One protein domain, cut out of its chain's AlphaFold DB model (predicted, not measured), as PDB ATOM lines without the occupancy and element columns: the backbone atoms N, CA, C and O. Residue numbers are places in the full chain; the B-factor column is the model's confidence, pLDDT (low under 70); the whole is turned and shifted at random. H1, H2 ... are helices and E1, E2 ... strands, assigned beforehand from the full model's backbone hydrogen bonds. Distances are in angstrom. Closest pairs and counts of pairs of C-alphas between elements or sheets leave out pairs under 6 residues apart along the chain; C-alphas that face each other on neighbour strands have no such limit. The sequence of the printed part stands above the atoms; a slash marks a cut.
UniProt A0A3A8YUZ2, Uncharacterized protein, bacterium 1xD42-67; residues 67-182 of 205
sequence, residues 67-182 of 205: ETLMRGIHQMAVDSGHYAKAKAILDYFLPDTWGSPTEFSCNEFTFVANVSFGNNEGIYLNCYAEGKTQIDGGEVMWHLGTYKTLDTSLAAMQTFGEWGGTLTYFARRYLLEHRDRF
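Overview. This is residues 67 to 182 of the 205 residues of an uncharacterized protein of bacterium 1xD42-67 (UniProt A0A3A8YUZ2). A twisted sheet of four strands has one long helix, H3, laid along E2 and E3 on one of its faces. H1 crosses H3 over E4 on the same face, short H2 packs on H3 near one end, and H4 follows H3 at its other end; the opposite face bears no named helix, and the whole makes two layers, helices on one face of a sheet. The printed part has 116 residues, with four named helices and four named strands in the order H1 H2 E1 E2 E3 E4 H3 H4, class mixed, helices and strands. The sheet's order is E1 E4 E3 E2, antiparallel throughout. It is compact, with a radius of gyration of the C-alphas of 14.1 A, and spans 43 by 31 by 18 A.

Arrangement. H1, residues 67 to 79, is on the sheet of E1, residues 92 to 95, E4, residues 140 to 149, E3, residues 123 to 132, and E2, residues 108 to 117. Its height over the sheet is 9.4 A, and it lies over E4, slantwise at 44 degrees on the local plane; E3 is only just not under it, with 2 of its C-alphas. With residues 72 to 77 alone H1 touches H3, residues 154 to 177; the closest C-alphas, of Ile 73 and Ala 171, are 5.4 A apart, and the lines are only just about perpendicular at 73 degrees. H2, residues 84 to 89, is on the sheet and touches H3, closest C-alphas Ala 86 and Thr 159 at 6.0 A, at a steep tilt of 49 degrees, opposite ways. E1 and E4 are antiparallel, with N 94 and O 146 at 2.8 A, within hydrogen-bond range. E2, E3 and E4 form a meander, each strand the antiparallel neighbour of the one before, and with E1, the antiparallel neighbour of E4, a Greek key. In the hairpin of E2 and E3, N 112 and O 128 are 2.8 A apart; in that of E3 and E4, N 127 and O 145 are 2.9 A apart. E4 bends by 51 degrees at residue 144. H3 lies over E3 and E2 at a height over the sheet of 8.5 A, along the strands; the C-alphas of Ala 113 and Gly 164, the closest of E2 and H3, are 5.0 A apart. H4, residues 179 to 182, is not on the sheet and meets H3 only through their link. In H1 and H3 every O i to N i+4 pair is within hydrogen-bond range, in H2 1 of 2, and H4 is too short for one.

Along the chain. H1 begins at C-alpha 67, (-14.657, 34.775, -34.914), and is 18.0 A long from first to last C-alpha. E2 measures 28.9 A, E3 28.0 A and E4 26.7 A. H3 runs 34.6 A from C-alpha 154 at (-11.108, 9.074, -22.160), and H4 ends at C-alpha 182, (-25.722, 42.221, -30.207).

Size, cuts and confidence. The C-alphas farthest apart, of Asp 136 and Ser 153, are 42.8 A apart. The printed part has no cut. The link from E1 to E2, residues 96 to 107, is long. The mean pLDDT of the printed part is 92.3; residues 99 to 101 and residue 120 are under 70.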
ATOM      1  N   GLU A  67     -16.055  34.744 -35.327       93.81
ATOM      2  CA  GLU A  67     -14.657  34.775 -34.914       93.81
ATOM      3  C   GLU A  67     -14.447  35.623 -33.656       93.81
ATOM      4  O   GLU A  67     -13.833  35.152 -32.698       93.81
ATOM      5  N   THR A  68     -14.934  36.866 -33.646       93.94
ATOM      6  CA  THR A  68     -14.701  37.779 -32.513       93.94
ATOM      7  C   THR A  68     -15.400  37.291 -31.247       93.94
ATOM      8  O   THR A  68     -14.757  37.281 -30.196       93.94
ATOM      9  N   LEU A  69     -16.613  36.738 -31.365       94.88
ATOM     10  CA  LEU A  69     -17.331  36.112 -30.254       94.88
ATOM     11  C   LEU A  69     -16.530  34.950 -29.673       94.88
ATOM     12  O   LEU A  69     -16.255  34.904 -28.474       94.88
ATOM     13  N   MET A  70     -16.134  34.008 -30.528       96.81
ATOM     14  CA  MET A  70     -15.426  32.811 -30.091       96.81
ATOM     15  C   MET A  70     -14.064  33.160 -29.479       96.81
ATOM     16  O   MET A  70     -13.696  32.603 -28.443       96.81
ATOM     17  N   ARG A  71     -13.326  34.113 -30.066       97.19
ATOM     18  CA  ARG A  71     -12.055  34.609 -29.512       97.19
ATOM     19  C   ARG A  71     -12.249  35.330 -28.183       97.19
ATOM     20  O   ARG A  71     -11.459  35.104 -27.273       97.19
ATOM     21  N   GLY A  72     -13.285  36.154 -28.052       96.81
ATOM     22  CA  GLY A  72     -13.597  36.868 -26.815       96.81
ATOM     23  C   GLY A  72     -13.910  35.912 -25.664       96.81
ATOM     24  O   GLY A  72     -13.310  36.011 -24.593       96.81
ATOM     25  N   ILE A  73     -14.771  34.920 -25.912       97.81
ATOM     26  CA  ILE A  73     -15.102  33.868 -24.939       97.81
ATOM     27  C   ILE A  73     -13.858  33.053 -24.574       97.81
ATOM     28  O   ILE A  73     -13.595  32.825 -23.391       97.81
ATOM     29  N   HIS A  74     -13.082  32.634 -25.580       98.25
ATOM     30  CA  HIS A  74     -11.824  31.922 -25.373       98.25
ATOM     31  C   HIS A  74     -10.882  32.724 -24.473       98.25
ATOM     32  O   HIS A  74     -10.398  32.189 -23.481       98.25
ATOM     33  N   GLN A  75     -10.659  34.004 -24.773       98.19
ATOM     34  CA  GLN A  75      -9.729  34.843 -24.026       98.19
ATOM     35  C   GLN A  75     -10.165  35.016 -22.567       98.19
ATOM     36  O   GLN A  75      -9.348  34.820 -21.674       98.19
ATOM     37  N   MET A  76     -11.456  35.260 -22.301       97.81
ATOM     38  CA  MET A  76     -11.967  35.313 -20.924       97.81
ATOM     39  C   MET A  76     -11.713  34.006 -20.159       97.81
ATOM     40  O   MET A  76     -11.331  34.027 -18.988       97.81
ATOM     41  N   ALA A  77     -11.909  32.861 -20.818       97.31
ATOM     42  CA  ALA A  77     -11.649  31.558 -20.218       97.31
ATOM     43  C   ALA A  77     -10.146  31.314 -19.986       97.31
ATOM     44  O   ALA A  77      -9.769  30.783 -18.940       97.31
ATOM     45  N   VAL A  78      -9.278  31.740 -20.907       97.38
ATOM     46  CA  VAL A  78      -7.814  31.673 -20.754       97.38
ATOM     47  C   VAL A  78      -7.340  32.527 -19.584       97.38
ATOM     48  O   VAL A  78      -6.628  32.020 -18.717       97.38
ATOM     49  N   ASP A  79      -7.781  33.782 -19.520       97.44
ATOM     50  CA  ASP A  79      -7.376  34.745 -18.491       97.44
ATOM     51  C   ASP A  79      -7.830  34.318 -17.089       97.44
ATOM     52  O   ASP A  79      -7.230  34.695 -16.085       97.44
ATOM     53  N   SER A  80      -8.854  33.464 -17.009       94.38
ATOM     54  CA  SER A  80      -9.312  32.870 -15.752       94.38
ATOM     55  C   SER A  80      -8.429  31.732 -15.214       94.38
ATOM     56  O   SER A  80      -8.677  31.248 -14.113       94.38
ATOM     57  N   GLY A  81      -7.432  31.270 -15.981       92.75
ATOM     58  CA  GLY A  81      -6.484  30.225 -15.573       92.75
ATOM     59  C   GLY A  81      -6.921  28.776 -15.839       92.75
ATOM     60  O   GLY A  81      -6.154  27.853 -15.573       92.75
ATOM     61  N   HIS A  82      -8.103  28.543 -16.416       92.38
ATOM     62  CA  HIS A  82      -8.664  27.194 -16.618       92.38
ATOM     63  C   HIS A  82      -8.201  26.499 -17.916       92.38
ATOM     64  O   HIS A  82      -8.592  25.369 -18.199       92.38
ATOM     65  N   TYR A  83      -7.352  27.146 -18.720       96.94
ATOM     66  CA  TYR A  83      -6.976  26.644 -20.048       96.94
ATOM     67  C   TYR A  83      -5.813  25.637 -20.049       96.94
ATOM     68  O   TYR A  83      -5.617  24.930 -21.034       96.94
ATOM     69  N   ALA A  84      -5.037  25.533 -18.966       97.62
ATOM     70  CA  ALA A  84      -3.772  24.787 -18.967       97.62
ATOM     71  C   ALA A  84      -3.912  23.314 -19.404       97.62
ATOM     72  O   ALA A  84      -3.132  22.850 -20.236       97.62
ATOM     73  N   LYS A  85      -4.925  22.597 -18.895       96.81
ATOM     74  CA  LYS A  85      -5.181  21.191 -19.260       96.81
ATOM     75  C   LYS A  85      -5.571  21.045 -20.730       96.81
ATOM     76  O   LYS A  85      -5.002  20.220 -21.436       96.81
ATOM     77  N   ALA A  86      -6.509  21.871 -21.197       97.50
ATOM     78  CA  ALA A  86      -6.965  21.850 -22.583       97.50
ATOM     79  C   ALA A  86      -5.827  22.195 -23.551       97.50
ATOM     80  O   ALA A  86      -5.641  21.507 -24.548       97.50
ATOM     81  N   LYS A  87      -5.017  23.209 -23.219       97.94
ATOM     82  CA  LYS A  87      -3.840  23.620 -23.993       97.94
ATOM     83  C   LYS A  87      -2.828  22.487 -24.162       97.94
ATOM     84  O   LYS A  87      -2.239  22.374 -25.229       97.94
ATOM     85  N   ALA A  88      -2.619  21.669 -23.131       98.06
ATOM     86  CA  ALA A  88      -1.624  20.599 -23.156       98.06
ATOM     87  C   ALA A  88      -1.936  19.490 -24.174       98.06
ATOM     88  O   ALA A  88      -1.012  18.841 -24.655       98.06
ATOM     89  N   ILE A  89      -3.214  19.284 -24.502       97.44
ATOM     90  CA  ILE A  89      -3.650  18.266 -25.469       97.44
ATOM     91  C   ILE A  89      -4.041  18.860 -26.828       97.44
ATOM     92  O   ILE A  89      -4.368  18.114 -27.746       97.44
ATOM     93  N   LEU A  90      -4.065  20.186 -26.964       97.44
ATOM     94  CA  LEU A  90      -4.613  20.859 -28.135       97.44
ATOM     95  C   LEU A  90      -3.699  20.693 -29.359       97.44
ATOM     96  O   LEU A  90      -2.531  21.066 -29.316       97.44
ATOM     97  N   ASP A  91      -4.266  20.199 -30.458       97.12
ATOM     98  CA  ASP A  91      -3.671  20.247 -31.799       97.12
ATOM     99  C   ASP A  91      -3.861  21.657 -32.376       97.12
ATOM    100  O   ASP A  91      -2.904  22.383 -32.639       97.12
ATOM    101  N   TYR A  92      -5.118  22.107 -32.461       96.88
ATOM    102  CA  TYR A  92      -5.437  23.477 -32.851       96.88
ATOM    103  C   TYR A  92      -6.731  23.996 -32.225       96.88
ATOM    104  O   TYR A  92      -7.624  23.239 -31.842       96.88
ATOM    105  N   PHE A  93      -6.845  25.323 -32.196       97.81
ATOM    106  CA  PHE A  93      -8.094  26.052 -32.006       97.81
ATOM    107  C   PHE A  93      -8.331  26.951 -33.222       97.81
ATOM    108  O   PHE A  93      -7.470  27.759 -33.573       97.81
ATOM    109  N   LEU A  94      -9.495  26.805 -33.853       97.00
ATOM    110  CA  LEU A  94      -9.871  27.513 -35.068       97.00
ATOM    111  C   LEU A  94     -11.265  28.139 -34.905       97.00
ATOM    112  O   LEU A  94     -12.266  27.431 -35.028       97.00
ATOM    113  N   PRO A  95     -11.353  29.449 -34.608       95.75
ATOM    114  CA  PRO A  95     -12.599  30.204 -34.716       95.75
ATOM    115  C   PRO A  95     -13.158  30.159 -36.137       95.75
ATOM    116  O   PRO A  95     -12.397  30.174 -37.106       95.75
ATOM    117  N   ASP A  96     -14.480  30.140 -36.261       92.31
ATOM    118  CA  ASP A  96     -15.140  30.131 -37.559       92.31
ATOM    119  C   ASP A  96     -15.198  31.540 -38.159       92.31
ATOM    120  O   ASP A  96     -15.669  32.494 -37.532       92.31
ATOM    121  N   THR A  97     -14.724  31.656 -39.395       87.88
ATOM    122  CA  THR A  97     -14.711  32.889 -40.190       87.88
ATOM    123  C   THR A  97     -15.637  32.808 -41.403       87.88
ATOM    124  O   THR A  97     -15.732  33.768 -42.164       87.88
ATOM    125  N   TRP A  98     -16.287  31.665 -41.633       77.56
ATOM    126  CA  TRP A  98     -17.036  31.390 -42.853       77.56
ATOM    127  C   TRP A  98     -18.553  31.565 -42.657       77.56
ATOM    128  O   TRP A  98     -19.086  31.540 -41.546       77.56
ATOM    129  N   GLY A  99     -19.266  31.755 -43.774       69.38
ATOM    130  CA  GLY A  99     -20.732  31.806 -43.833       69.38
ATOM    131  C   GLY A  99     -21.358  33.207 -43.774       69.38
ATOM    132  O   GLY A  99     -20.772  34.162 -43.273       69.38
ATOM    133  N   SER A 100     -22.591  33.311 -44.282       66.88
ATOM    134  CA  SER A 100     -23.438  34.513 -44.237       66.88
ATOM    135  C   SER A 100     -24.710  34.222 -43.428       66.88
ATOM    136  O   SER A 100     -25.263  33.129 -43.590       66.88
ATOM    137  N   PRO A 101     -25.200  35.143 -42.575       68.44
ATOM    138  CA  PRO A 101     -24.593  36.423 -42.194       68.44
ATOM    139  C   PRO A 101     -23.282  36.243 -41.417       68.44
ATOM    140  O   PRO A 101     -23.078  35.203 -40.789       68.44
ATOM    141  N   THR A 102     -22.395  37.238 -41.477       76.19
ATOM    142  CA  THR A 102     -21.074  37.241 -40.811       76.19
ATOM    143  C   THR A 102     -21.118  37.768 -39.377       76.19
ATOM    144  O   THR A 102     -20.230  37.471 -38.578       76.19
ATOM    145  N   GLU A 103     -22.155  38.536 -39.056       86.44
ATOM    146  CA  GLU A 103     -22.282  39.337 -37.841       86.44
ATOM    147  C   GLU A 103     -23.551  38.980 -37.077       86.44
ATOM    148  O   GLU A 103     -24.543  38.596 -37.689       86.44
ATOM    149  N   PHE A 104     -23.537  39.118 -35.755       86.56
ATOM    150  CA  PHE A 104     -24.697  38.968 -34.884       86.56
ATOM    151  C   PHE A 104     -25.460  40.290 -34.776       86.56
ATOM    152  O   PHE A 104     -24.867  41.345 -34.566       86.56
ATOM    153  N   SER A 105     -26.789  40.215 -34.836       82.50
ATOM    154  CA  SER A 105     -27.678  41.344 -34.515       82.50
ATOM    155  C   SER A 105     -28.614  41.052 -33.340       82.50
ATOM    156  O   SER A 105     -29.455  41.880 -33.009       82.50
ATOM    157  N   CYS A 106     -28.480  39.875 -32.715       82.19
ATOM    158  CA  CYS A 106     -29.271  39.433 -31.572       82.19
ATOM    159  C   CYS A 106     -28.466  38.459 -30.689       82.19
ATOM    160  O   CYS A 106     -27.635  37.703 -31.197       82.19
ATOM    161  N   ASN A 107     -28.724  38.459 -29.376       84.38
ATOM    162  CA  ASN A 107     -28.138  37.528 -28.398       84.38
ATOM    163  C   ASN A 107     -29.148  36.520 -27.821       84.38
ATOM    164  O   ASN A 107     -28.894  35.933 -26.769       84.38
ATOM    165  N   GLU A 108     -30.278  36.297 -28.495       88.75
ATOM    166  CA  GLU A 108     -31.294  35.294 -28.136       88.75
ATOM    167  C   GLU A 108     -30.862  33.873 -28.555       88.75
ATOM    168  O   GLU A 108     -31.631  33.093 -29.119       88.75
ATOM    169  N   PHE A 109     -29.604  33.528 -28.286       92.12
ATOM    170  CA  PHE A 109     -29.034  32.212 -28.538       92.12
ATOM    171  C   PHE A 109     -28.344  31.668 -27.286       92.12
ATOM    172  O   PHE A 109     -27.929  32.404 -26.388       92.12
ATOM    173  N   THR A 110     -28.192  30.352 -27.249       94.50
ATOM    174  CA  THR A 110     -27.434  29.626 -26.237       94.50
ATOM    175  C   THR A 110     -26.093  29.204 -26.818       94.50
ATOM    176  O   THR A 110     -26.004  28.773 -27.966       94.50
ATOM    177  N   PHE A 111     -25.031  29.337 -26.027       97.44
ATOM    178  CA  PHE A 111     -23.734  28.772 -26.383       97.44
ATOM    179  C   PHE A 111     -23.732  27.269 -26.098       97.44
ATOM    180  O   PHE A 111     -24.035  26.853 -24.979       97.44
ATOM    181  N   VAL A 112     -23.352  26.470 -27.091       97.88
ATOM    182  CA  VAL A 112     -23.308  25.009 -27.004       97.88
ATOM    183  C   VAL A 112     -21.893  24.523 -27.274       97.88
ATOM    184  O   VAL A 112     -21.322  24.805 -28.323       97.88
ATOM    185  N   ALA A 113     -21.348  23.756 -26.337       98.19
ATOM    186  CA  ALA A 113     -20.082  23.046 -26.465       98.19
ATOM    187  C   ALA A 113     -20.361  21.553 -26.695       98.19
ATOM    188  O   ALA A 113     -20.902  20.884 -25.816       98.19
ATOM    189  N   ASN A 114     -19.998  21.028 -27.864       97.81
ATOM    190  CA  ASN A 114     -20.207  19.629 -28.229       97.81
ATOM    191  C   ASN A 114     -18.866  18.908 -28.377       97.81
ATOM    192  O   ASN A 114     -18.087  19.235 -29.274       97.81
ATOM    193  N   VAL A 115     -18.612  17.923 -27.511       97.81
ATOM    194  CA  VAL A 115     -17.437  17.053 -27.616       97.81
ATOM    195  C   VAL A 115     -17.807  15.777 -28.369       97.81
ATOM    196  O   VAL A 115     -18.768  15.098 -28.009       97.81
ATOM    197  N   SER A 116     -17.043  15.439 -29.403       96.56
ATOM    198  CA  SER A 116     -17.290  14.269 -30.251       96.56
ATOM    199  C   SER A 116     -15.996  13.681 -30.815       96.56
ATOM    200  O   SER A 116     -14.963  14.346 -30.888       96.56
ATOM    201  N   PHE A 117     -16.045  12.407 -31.209       95.19
ATOM    202  CA  PHE A 117     -14.972  11.781 -31.979       95.19
ATOM    203  C   PHE A 117     -15.064  12.204 -33.447       95.19
ATOM    204  O   PHE A 117     -16.145  12.184 -34.035       95.19
ATOM    205  N   GLY A 118     -13.926  12.534 -34.053       86.25
ATOM    206  CA  GLY A 118     -13.814  12.605 -35.507       86.25
ATOM    207  C   GLY A 118     -13.621  11.211 -36.097       86.25
ATOM    208  O   GLY A 118     -13.025  10.344 -35.462       86.25
ATOM    209  N   ASN A 119     -14.074  11.004 -37.334       75.31
ATOM    210  CA  ASN A 119     -14.072   9.679 -37.959       75.31
ATOM    211  C   ASN A 119     -12.681   9.017 -38.059       75.31
ATOM    212  O   ASN A 119     -12.650   7.798 -38.132       75.31
ATOM    213  N   ASN A 120     -11.568   9.774 -38.057       65.88
ATOM    214  CA  ASN A 120     -10.188   9.242 -38.016       65.88
ATOM    215  C   ASN A 120      -9.132  10.230 -37.454       65.88
ATOM    216  O   ASN A 120      -7.936  10.028 -37.645       65.88
ATOM    217  N   GLU A 121      -9.538  11.323 -36.801       81.50
ATOM    218  CA  GLU A 121      -8.654  12.491 -36.601       81.50
ATOM    219  C   GLU A 121      -8.534  12.972 -35.142       81.50
ATOM    220  O   GLU A 121      -7.966  14.033 -34.894       81.50
ATOM    221  N   GLY A 122      -9.024  12.187 -34.177       93.38
ATOM    222  CA  GLY A 122      -8.970  12.518 -32.750       93.38
ATOM    223  C   GLY A 122     -10.306  13.007 -32.189       93.38
ATOM    224  O   GLY A 122     -11.374  12.612 -32.671       93.38
ATOM    225  N   ILE A 123     -10.258  13.836 -31.148       97.62
ATOM    226  CA  ILE A 123     -11.440  14.382 -30.467       97.62
ATOM    227  C   ILE A 123     -11.608  15.861 -30.823       97.62
ATOM    228  O   ILE A 123     -10.650  16.637 -30.863       97.62
ATOM    229  N   TYR A 124     -12.855  16.253 -31.053       97.69
ATOM    230  CA  TYR A 124     -13.263  17.606 -31.399       97.69
ATOM    231  C   TYR A 124     -14.146  18.158 -30.293       97.69
ATOM    232  O   TYR A 124     -15.028  17.467 -29.791       97.69
ATOM    233  N   LEU A 125     -13.935  19.422 -29.950       98.31
ATOM    234  CA  LEU A 125     -14.893  20.241 -29.228       98.31
ATOM    235  C   LEU A 125     -15.351  21.352 -30.174       98.31
ATOM    236  O   LEU A 125     -14.628  22.322 -30.412       98.31
ATOM    237  N   ASN A 126     -16.554  21.197 -30.716       97.69
ATOM    238  CA  ASN A 126     -17.184  22.188 -31.576       97.69
ATOM    239  C   ASN A 126     -18.086  23.097 -30.746       97.69
ATOM    240  O   ASN A 126     -18.865  22.633 -29.910       97.69
ATOM    241  N   CYS A 127     -17.968  24.397 -30.979       98.19
ATOM    242  CA  CYS A 127     -18.729  25.423 -30.282       98.19
ATOM    243  C   CYS A 127     -19.776  26.015 -31.223       98.19
ATOM    244  O   CYS A 127     -19.469  26.304 -32.380       98.19
ATOM    245  N   TYR A 128     -20.990  26.230 -30.724       96.56
ATOM    246  CA  TYR A 128     -22.108  26.748 -31.506       96.56
ATOM    247  C   TYR A 128     -22.876  27.843 -30.763       96.56
ATOM    248  O   TYR A 128     -22.924  27.860 -29.535       96.56
ATOM    249  N   ALA A 129     -23.511  28.729 -31.524       94.94
ATOM    250  CA  ALA A 129     -24.623  29.559 -31.087       94.94
ATOM    251  C   ALA A 129     -25.920  28.925 -31.605       94.94
ATOM    252  O   ALA A 129     -26.150  28.898 -32.814       94.94
ATOM    253  N   GLU A 130     -26.740  28.399 -30.701       94.75
ATOM    254  CA  GLU A 130     -28.024  27.765 -31.007       94.75
ATOM    255  C   GLU A 130     -29.181  28.674 -30.585       94.75
ATOM    256  O   GLU A 130     -29.299  29.041 -29.416       94.75
ATOM    257  N   GLY A 131     -30.030  29.051 -31.534       91.88
ATOM    258  CA  GLY A 131     -31.166  29.941 -31.313       91.88
ATOM    259  C   GLY A 131     -31.164  31.092 -32.306       91.88
ATOM    260  O   GLY A 131     -30.788  30.929 -33.467       91.88
ATOM    261  N   LYS A 132     -31.600  32.270 -31.870       88.38
ATOM    262  CA  LYS A 132     -31.784  33.419 -32.750       88.38
ATOM    263  C   LYS A 132     -30.573  34.349 -32.704       88.38
ATOM    264  O   LYS A 132     -30.313  35.034 -31.720       88.38
ATOM    265  N   THR A 133     -29.827  34.383 -33.807       84.56
ATOM    266  CA  THR A 133     -28.616  35.214 -33.965       84.56
ATOM    267  C   THR A 133     -28.875  36.510 -34.735       84.56
ATOM    268  O   THR A 133     -28.056  37.431 -34.690       84.56
ATOM    269  N   GLN A 134     -30.016  36.588 -35.432       83.06
ATOM    270  CA  GLN A 134     -30.468  37.745 -36.202       83.06
ATOM    271  C   GLN A 134     -31.869  38.176 -35.776       83.06
ATOM    272  O   GLN A 134     -32.728  37.320 -35.588       83.06
ATOM    273  N   ILE A 135     -32.143  39.483 -35.711       74.44
ATOM    274  CA  ILE A 135     -33.471  40.009 -35.324       74.44
ATOM    275  C   ILE A 135     -34.595  39.526 -36.254       74.44
ATOM    276  O   ILE A 135     -35.671  39.162 -35.772       74.44
ATOM    277  N   ASP A 136     -34.326  39.460 -37.558       71.25
ATOM    278  CA  ASP A 136     -35.297  39.031 -38.576       71.25
ATOM    279  C   ASP A 136     -35.078  37.578 -39.039       71.25
ATOM    280  O   ASP A 136     -35.761  37.093 -39.940       71.25
ATOM    281  N   GLY A 137     -34.116  36.874 -38.430       72.31
ATOM    282  CA  GLY A 137     -33.806  35.480 -38.746       72.31
ATOM    283  C   GLY A 137     -34.620  34.482 -37.924       72.31
ATOM    284  O   GLY A 137     -35.110  34.792 -36.836       72.31
ATOM    285  N   GLY A 138     -34.742  33.264 -38.451       79.50
ATOM    286  CA  GLY A 138     -35.224  32.109 -37.693       79.50
ATOM    287  C   GLY A 138     -34.166  31.558 -36.733       79.50
ATOM    288  O   GLY A 138     -33.039  32.057 -36.673       79.50
ATOM    289  N   GLU A 139     -34.530  30.508 -36.000       83.69
ATOM    290  CA  GLU A 139     -33.580  29.757 -35.178       83.69
ATOM    291  C   GLU A 139     -32.553  29.037 -36.056       83.69
ATOM    292  O   GLU A 139     -32.880  28.450 -37.091       83.69
ATOM    293  N   VAL A 140     -31.294  29.108 -35.642       86.50
ATOM    294  CA  VAL A 140     -30.144  28.568 -36.363       86.50
ATOM    295  C   VAL A 140     -29.152  27.960 -35.382       86.50
ATOM    296  O   VAL A 140     -29.100  28.330 -34.211       86.50
ATOM    297  N   MET A 141     -28.318  27.053 -35.886       90.62
ATOM    298  CA  MET A 141     -27.146  26.550 -35.177       90.62
ATOM    299  C   MET A 141     -25.899  27.053 -35.903       90.62
ATOM    300  O   MET A 141     -25.485  26.503 -36.923       90.62
ATOM    301  N   TRP A 142     -25.331  28.158 -35.426       92.25
ATOM    302  CA  TRP A 142     -24.122  28.743 -36.003       92.25
ATOM    303  C   TRP A 142     -22.895  28.143 -35.361       92.25
ATOM    304  O   TRP A 142     -22.683  28.305 -34.165       92.25
ATOM    305  N   HIS A 143     -22.059  27.501 -36.163       94.50
ATOM    306  CA  HIS A 143     -20.739  27.103 -35.716       94.50
ATOM    307  C   HIS A 143     -19.896  28.349 -35.396       94.50
ATOM    308  O   HIS A 143     -19.941  29.339 -36.119       94.50
ATOM    309  N   LEU A 144     -19.199  28.331 -34.263       95.94
ATOM    310  CA  LEU A 144     -18.390  29.443 -33.753       95.94
ATOM    311  C   LEU A 144     -16.899  29.130 -33.803       95.94
ATOM    312  O   LEU A 144     -16.079  30.037 -33.927       95.94
ATOM    313  N   GLY A 145     -16.537  27.855 -33.686       96.69
ATOM    314  CA  GLY A 145     -15.154  27.420 -33.745       96.69
ATOM    315  C   GLY A 145     -14.945  26.009 -33.222       96.69
ATOM    316  O   GLY A 145     -15.777  25.445 -32.509       96.69
ATOM    317  N   THR A 146     -13.776  25.477 -33.553       97.62
ATOM    318  CA  THR A 146     -13.375  24.106 -33.262       97.62
ATOM    319  C   THR A 146     -12.104  24.097 -32.432       97.62
ATOM    320  O   THR A 146     -11.115  24.743 -32.777       97.62
ATOM    321  N   TYR A 147     -12.107  23.309 -31.365       98.25
ATOM    322  CA  TYR A 147     -10.897  22.829 -30.708       98.25
ATOM    323  C   TYR A 147     -10.689  21.379 -31.123       98.25
ATOM    324  O   TYR A 147     -11.631  20.588 -31.075       98.25
ATOM    325  N   LYS A 148      -9.469  21.019 -31.504       97.44
ATOM    326  CA  LYS A 148      -9.127  19.650 -31.886       97.44
ATOM    327  C   LYS A 148      -7.943  19.152 -31.075       97.44
ATOM    328  O   LYS A 148      -7.010  19.904 -30.808       97.44
ATOM    329  N   THR A 149      -7.970  17.877 -30.720       97.50
ATOM    330  CA  THR A 149      -6.809  17.106 -30.269       97.50
ATOM    331  C   THR A 149      -6.655  15.859 -31.135       97.50
ATOM    332  O   THR A 149      -7.646  15.339 -31.638       97.50
ATOM    333  N   LEU A 150      -5.422  15.377 -31.303       96.56
ATOM    334  CA  LEU A 150      -5.144  14.076 -31.924       96.56
ATOM    335  C   LEU A 150      -5.320  12.907 -30.939       96.56
ATOM    336  O   LEU A 150      -5.340  11.752 -31.362       96.56
ATOM    337  N   ASP A 151      -5.435  13.187 -29.635       95.12
ATOM    338  CA  ASP A 151      -5.712  12.165 -28.627       95.12
ATOM    339  C   ASP A 151      -7.149  11.628 -28.785       95.12
ATOM    340  O   ASP A 151      -8.079  12.344 -29.160       95.12
ATOM    341  N   THR A 152      -7.321  10.341 -28.502       95.81
ATOM    342  CA  THR A 152      -8.595   9.608 -28.535       95.81
ATOM    343  C   THR A 152      -8.951   8.996 -27.175       95.81
ATOM    344  O   THR A 152      -9.930   8.259 -27.053       95.81
ATOM    345  N   SER A 153      -8.171   9.299 -26.135       96.56
ATOM    346  CA  SER A 153      -8.340   8.769 -24.788       96.56
ATOM    347  C   SER A 153      -9.572   9.337 -24.069       96.56
ATOM    348  O   SER A 153     -10.036  10.451 -24.323       96.56
ATOM    349  N   LEU A 154     -10.073   8.586 -23.080       97.56
ATOM    350  CA  LEU A 154     -11.108   9.074 -22.160       97.56
ATOM    351  C   LEU A 154     -10.660  10.348 -21.425       97.56
ATOM    352  O   LEU A 154     -11.469  11.246 -21.210       97.56
ATOM    353  N   ALA A 155      -9.377  10.440 -21.065       98.19
ATOM    354  CA  ALA A 155      -8.832  11.607 -20.382       98.19
ATOM    355  C   ALA A 155      -8.904  12.864 -21.264       98.19
ATOM    356  O   ALA A 155      -9.272  13.933 -20.774       98.19
ATOM    357  N   ALA A 156      -8.630  12.742 -22.567       97.75
ATOM    358  CA  ALA A 156      -8.810  13.838 -23.516       97.75
ATOM    359  C   ALA A 156     -10.285  14.229 -23.675       97.75
ATOM    360  O   ALA A 156     -10.607  15.416 -23.605       97.75
ATOM    361  N   MET A 157     -11.193  13.250 -23.780       97.75
ATOM    362  CA  MET A 157     -12.642  13.494 -23.822       97.75
ATOM    363  C   MET A 157     -13.122  14.268 -22.583       97.75
ATOM    364  O   MET A 157     -13.830  15.267 -22.700       97.75
ATOM    365  N   GLN A 158     -12.692  13.852 -21.387       98.38
ATOM    366  CA  GLN A 158     -13.005  14.533 -20.128       98.38
ATOM    367  C   GLN A 158     -12.394  15.935 -20.063       98.38
ATOM    368  O   GLN A 158     -13.063  16.867 -19.627       98.38
ATOM    369  N   THR A 159     -11.157  16.102 -20.539       98.50
ATOM    370  CA  THR A 159     -10.480  17.405 -20.585       98.50
ATOM    371  C   THR A 159     -11.222  18.384 -21.498       98.50
ATOM    372  O   THR A 159     -11.440  19.532 -21.116       98.50
ATOM    373  N   PHE A 160     -11.669  17.945 -22.677       98.38
ATOM    374  CA  PHE A 160     -12.507  18.766 -23.556       98.38
ATOM    375  C   PHE A 160     -13.916  18.983 -22.994       98.38
ATOM    376  O   PHE A 160     -14.475  20.057 -23.200       98.38
ATOM    377  N   GLY A 161     -14.469  18.041 -22.228       98.44
ATOM    378  CA  GLY A 161     -15.713  18.243 -21.478       98.44
ATOM    379  C   GLY A 161     -15.590  19.335 -20.407       98.44
ATOM    380  O   GLY A 161     -16.416  20.245 -20.352       98.44
ATOM    381  N   GLU A 162     -14.525  19.295 -19.600       98.50
ATOM    382  CA  GLU A 162     -14.193  20.324 -18.600       98.50
ATOM    383  C   GLU A 162     -14.002  21.696 -19.268       98.50
ATOM    384  O   GLU A 162     -14.546  22.712 -18.820       98.50
ATOM    385  N   TRP A 163     -13.286  21.724 -20.396       98.56
ATOM    386  CA  TRP A 163     -13.081  22.942 -21.172       98.56
ATOM    387  C   TRP A 163     -14.379  23.474 -21.793       98.56
ATOM    388  O   TRP A 163     -14.652  24.670 -21.701       98.56
ATOM    389  N   GLY A 164     -15.233  22.609 -22.342       98.62
ATOM    390  CA  GLY A 164     -16.550  22.982 -22.862       98.62
ATOM    391  C   GLY A 164     -17.457  23.592 -21.787       98.62
ATOM    392  O   GLY A 164     -18.107  24.615 -22.028       98.62
ATOM    393  N   GLY A 165     -17.441  23.035 -20.572       98.50
ATOM    394  CA  GLY A 165     -18.139  23.606 -19.414       98.50
ATOM    395  C   GLY A 165     -17.609  24.992 -19.036       98.50
ATOM    396  O   GLY A 165     -18.386  25.924 -18.817       98.50
ATOM    397  N   THR A 166     -16.284  25.158 -19.047       98.62
ATOM    398  CA  THR A 166     -15.620  26.449 -18.806       98.62
ATOM    399  C   THR A 166     -16.043  27.495 -19.841       98.62
ATOM    400  O   THR A 166     -16.470  28.592 -19.478       98.62
ATOM    401  N   LEU A 167     -15.990  27.151 -21.132       98.69
ATOM    402  CA  LEU A 167     -16.417  28.036 -22.217       98.69
ATOM    403  C   LEU A 167     -17.888  28.423 -22.085       98.69
ATOM    404  O   LEU A 167     -18.221  29.587 -22.266       98.69
ATOM    405  N   THR A 168     -18.757  27.486 -21.702       98.50
ATOM    406  CA  THR A 168     -20.187  27.757 -21.493       98.50
ATOM    407  C   THR A 168     -20.412  28.811 -20.406       98.50
ATOM    408  O   THR A 168     -21.198  29.745 -20.591       98.50
ATOM    409  N   TYR A 169     -19.682  28.720 -19.290       98.31
ATOM    410  CA  TYR A 169     -19.747  29.721 -18.225       98.31
ATOM    411  C   TYR A 169     -19.289  31.106 -18.708       98.31
ATOM    412  O   TYR A 169     -19.984  32.107 -18.501       98.31
ATOM    413  N   PHE A 170     -18.143  31.178 -19.392       98.25
ATOM    414  CA  PHE A 170     -17.611  32.452 -19.877       98.25
ATOM    415  C   PHE A 170     -18.395  33.026 -21.054       98.25
ATOM    416  O   PHE A 170     -18.495  34.243 -21.151       98.25
ATOM    417  N   ALA A 171     -19.043  32.198 -21.871       97.44
ATOM    418  CA  ALA A 171     -19.967  32.653 -22.900       97.44
ATOM    419  C   ALA A 171     -21.117  33.453 -22.289       97.44
ATOM    420  O   ALA A 171     -21.402  34.570 -22.720       97.44
ATOM    421  N   ARG A 172     -21.727  32.943 -21.209       95.50
ATOM    422  CA  ARG A 172     -22.779  33.676 -20.496       95.50
ATOM    423  C   ARG A 172     -22.279  35.017 -19.962       95.50
ATOM    424  O   ARG A 172     -22.991  36.013 -20.077       95.50
ATOM    425  N   ARG A 173     -21.074  35.055 -19.388       96.62
ATOM    426  CA  ARG A 173     -20.467  36.303 -18.901       96.62
ATOM    427  C   ARG A 173     -20.173  37.285 -20.031       96.62
ATOM    428  O   ARG A 173     -20.571  38.440 -19.924       96.62
ATOM    429  N   TYR A 174     -19.563  36.819 -21.117       95.50
ATOM    430  CA  TYR A 174     -19.240  37.635 -22.284       95.50
ATOM    431  C   TYR A 174     -20.487  38.326 -22.835       95.50
ATOM    432  O   TYR A 174     -20.484  39.540 -23.017       95.50
ATOM    433  N   LEU A 175     -21.579  37.574 -23.008       92.44
ATOM    434  CA  LEU A 175     -22.854  38.112 -23.485       92.44
ATOM    435  C   LEU A 175     -23.448  39.161 -22.536       92.44
ATOM    436  O   LEU A 175     -24.080  40.104 -22.999       92.44
ATOM    437  N   LEU A 176     -23.264  39.016 -21.218       90.69
ATOM    438  CA  LEU A 176     -23.748  39.986 -20.231       90.69
ATOM    439  C   LEU A 176     -22.928  41.279 -20.223       90.69
ATOM    440  O   LEU A 176     -23.519  42.352 -20.069       90.69
ATOM    441  N   GLU A 177     -21.607  41.162 -20.369       91.56
ATOM    442  CA  GLU A 177     -20.643  42.270 -20.362       91.56
ATOM    443  C   GLU A 177     -20.642  43.051 -21.692       91.56
ATOM    444  O   GLU A 177     -20.338  44.239 -21.693       91.56
ATOM    445  N   HIS A 178     -21.061  42.424 -22.798       89.31
ATOM    446  CA  HIS A 178     -21.022  42.992 -24.154       89.31
ATOM    447  C   HIS A 178     -22.395  43.044 -24.838       89.31
ATOM    448  O   HIS A 178     -22.503  42.882 -26.053       89.31
ATOM    449  N   ARG A 179     -23.476  43.236 -24.068       82.12
ATOM    450  CA  ARG A 179     -24.858  43.225 -24.595       82.12
ATOM    451  C   ARG A 179     -25.084  44.191 -25.756       82.12
ATOM    452  O   ARG A 179     -25.887  43.906 -26.634       82.12
ATOM    453  N   ASP A 180     -24.389  45.318 -25.748       80.12
ATOM    454  CA  ASP A 180     -24.467  46.360 -26.767       80.12
ATOM    455  C   ASP A 180     -23.897  45.941 -28.130       80.12
ATOM    456  O   ASP A 180     -24.206  46.587 -29.125       80.12
ATOM    457  N   ARG A 181     -23.128  44.850 -28.210       84.56
ATOM    458  CA  ARG A 181     -22.584  44.326 -29.476       84.56
ATOM    459  C   ARG A 181     -23.553  43.436 -30.258       84.56
ATOM    460  O   ARG A 181     -23.265  43.058 -31.389       84.56
ATOM    461  N   PHE A 182     -24.696  43.112 -29.656       83.56
ATOM    462  CA  PHE A 182     -25.722  42.221 -30.207       83.56
ATOM    463  C   PHE A 182     -27.043  42.945 -30.467       83.56
ATOM    464  O   PHE A 182     -28.107  42.337 -30.380       83.56
TER     465      PHE A 182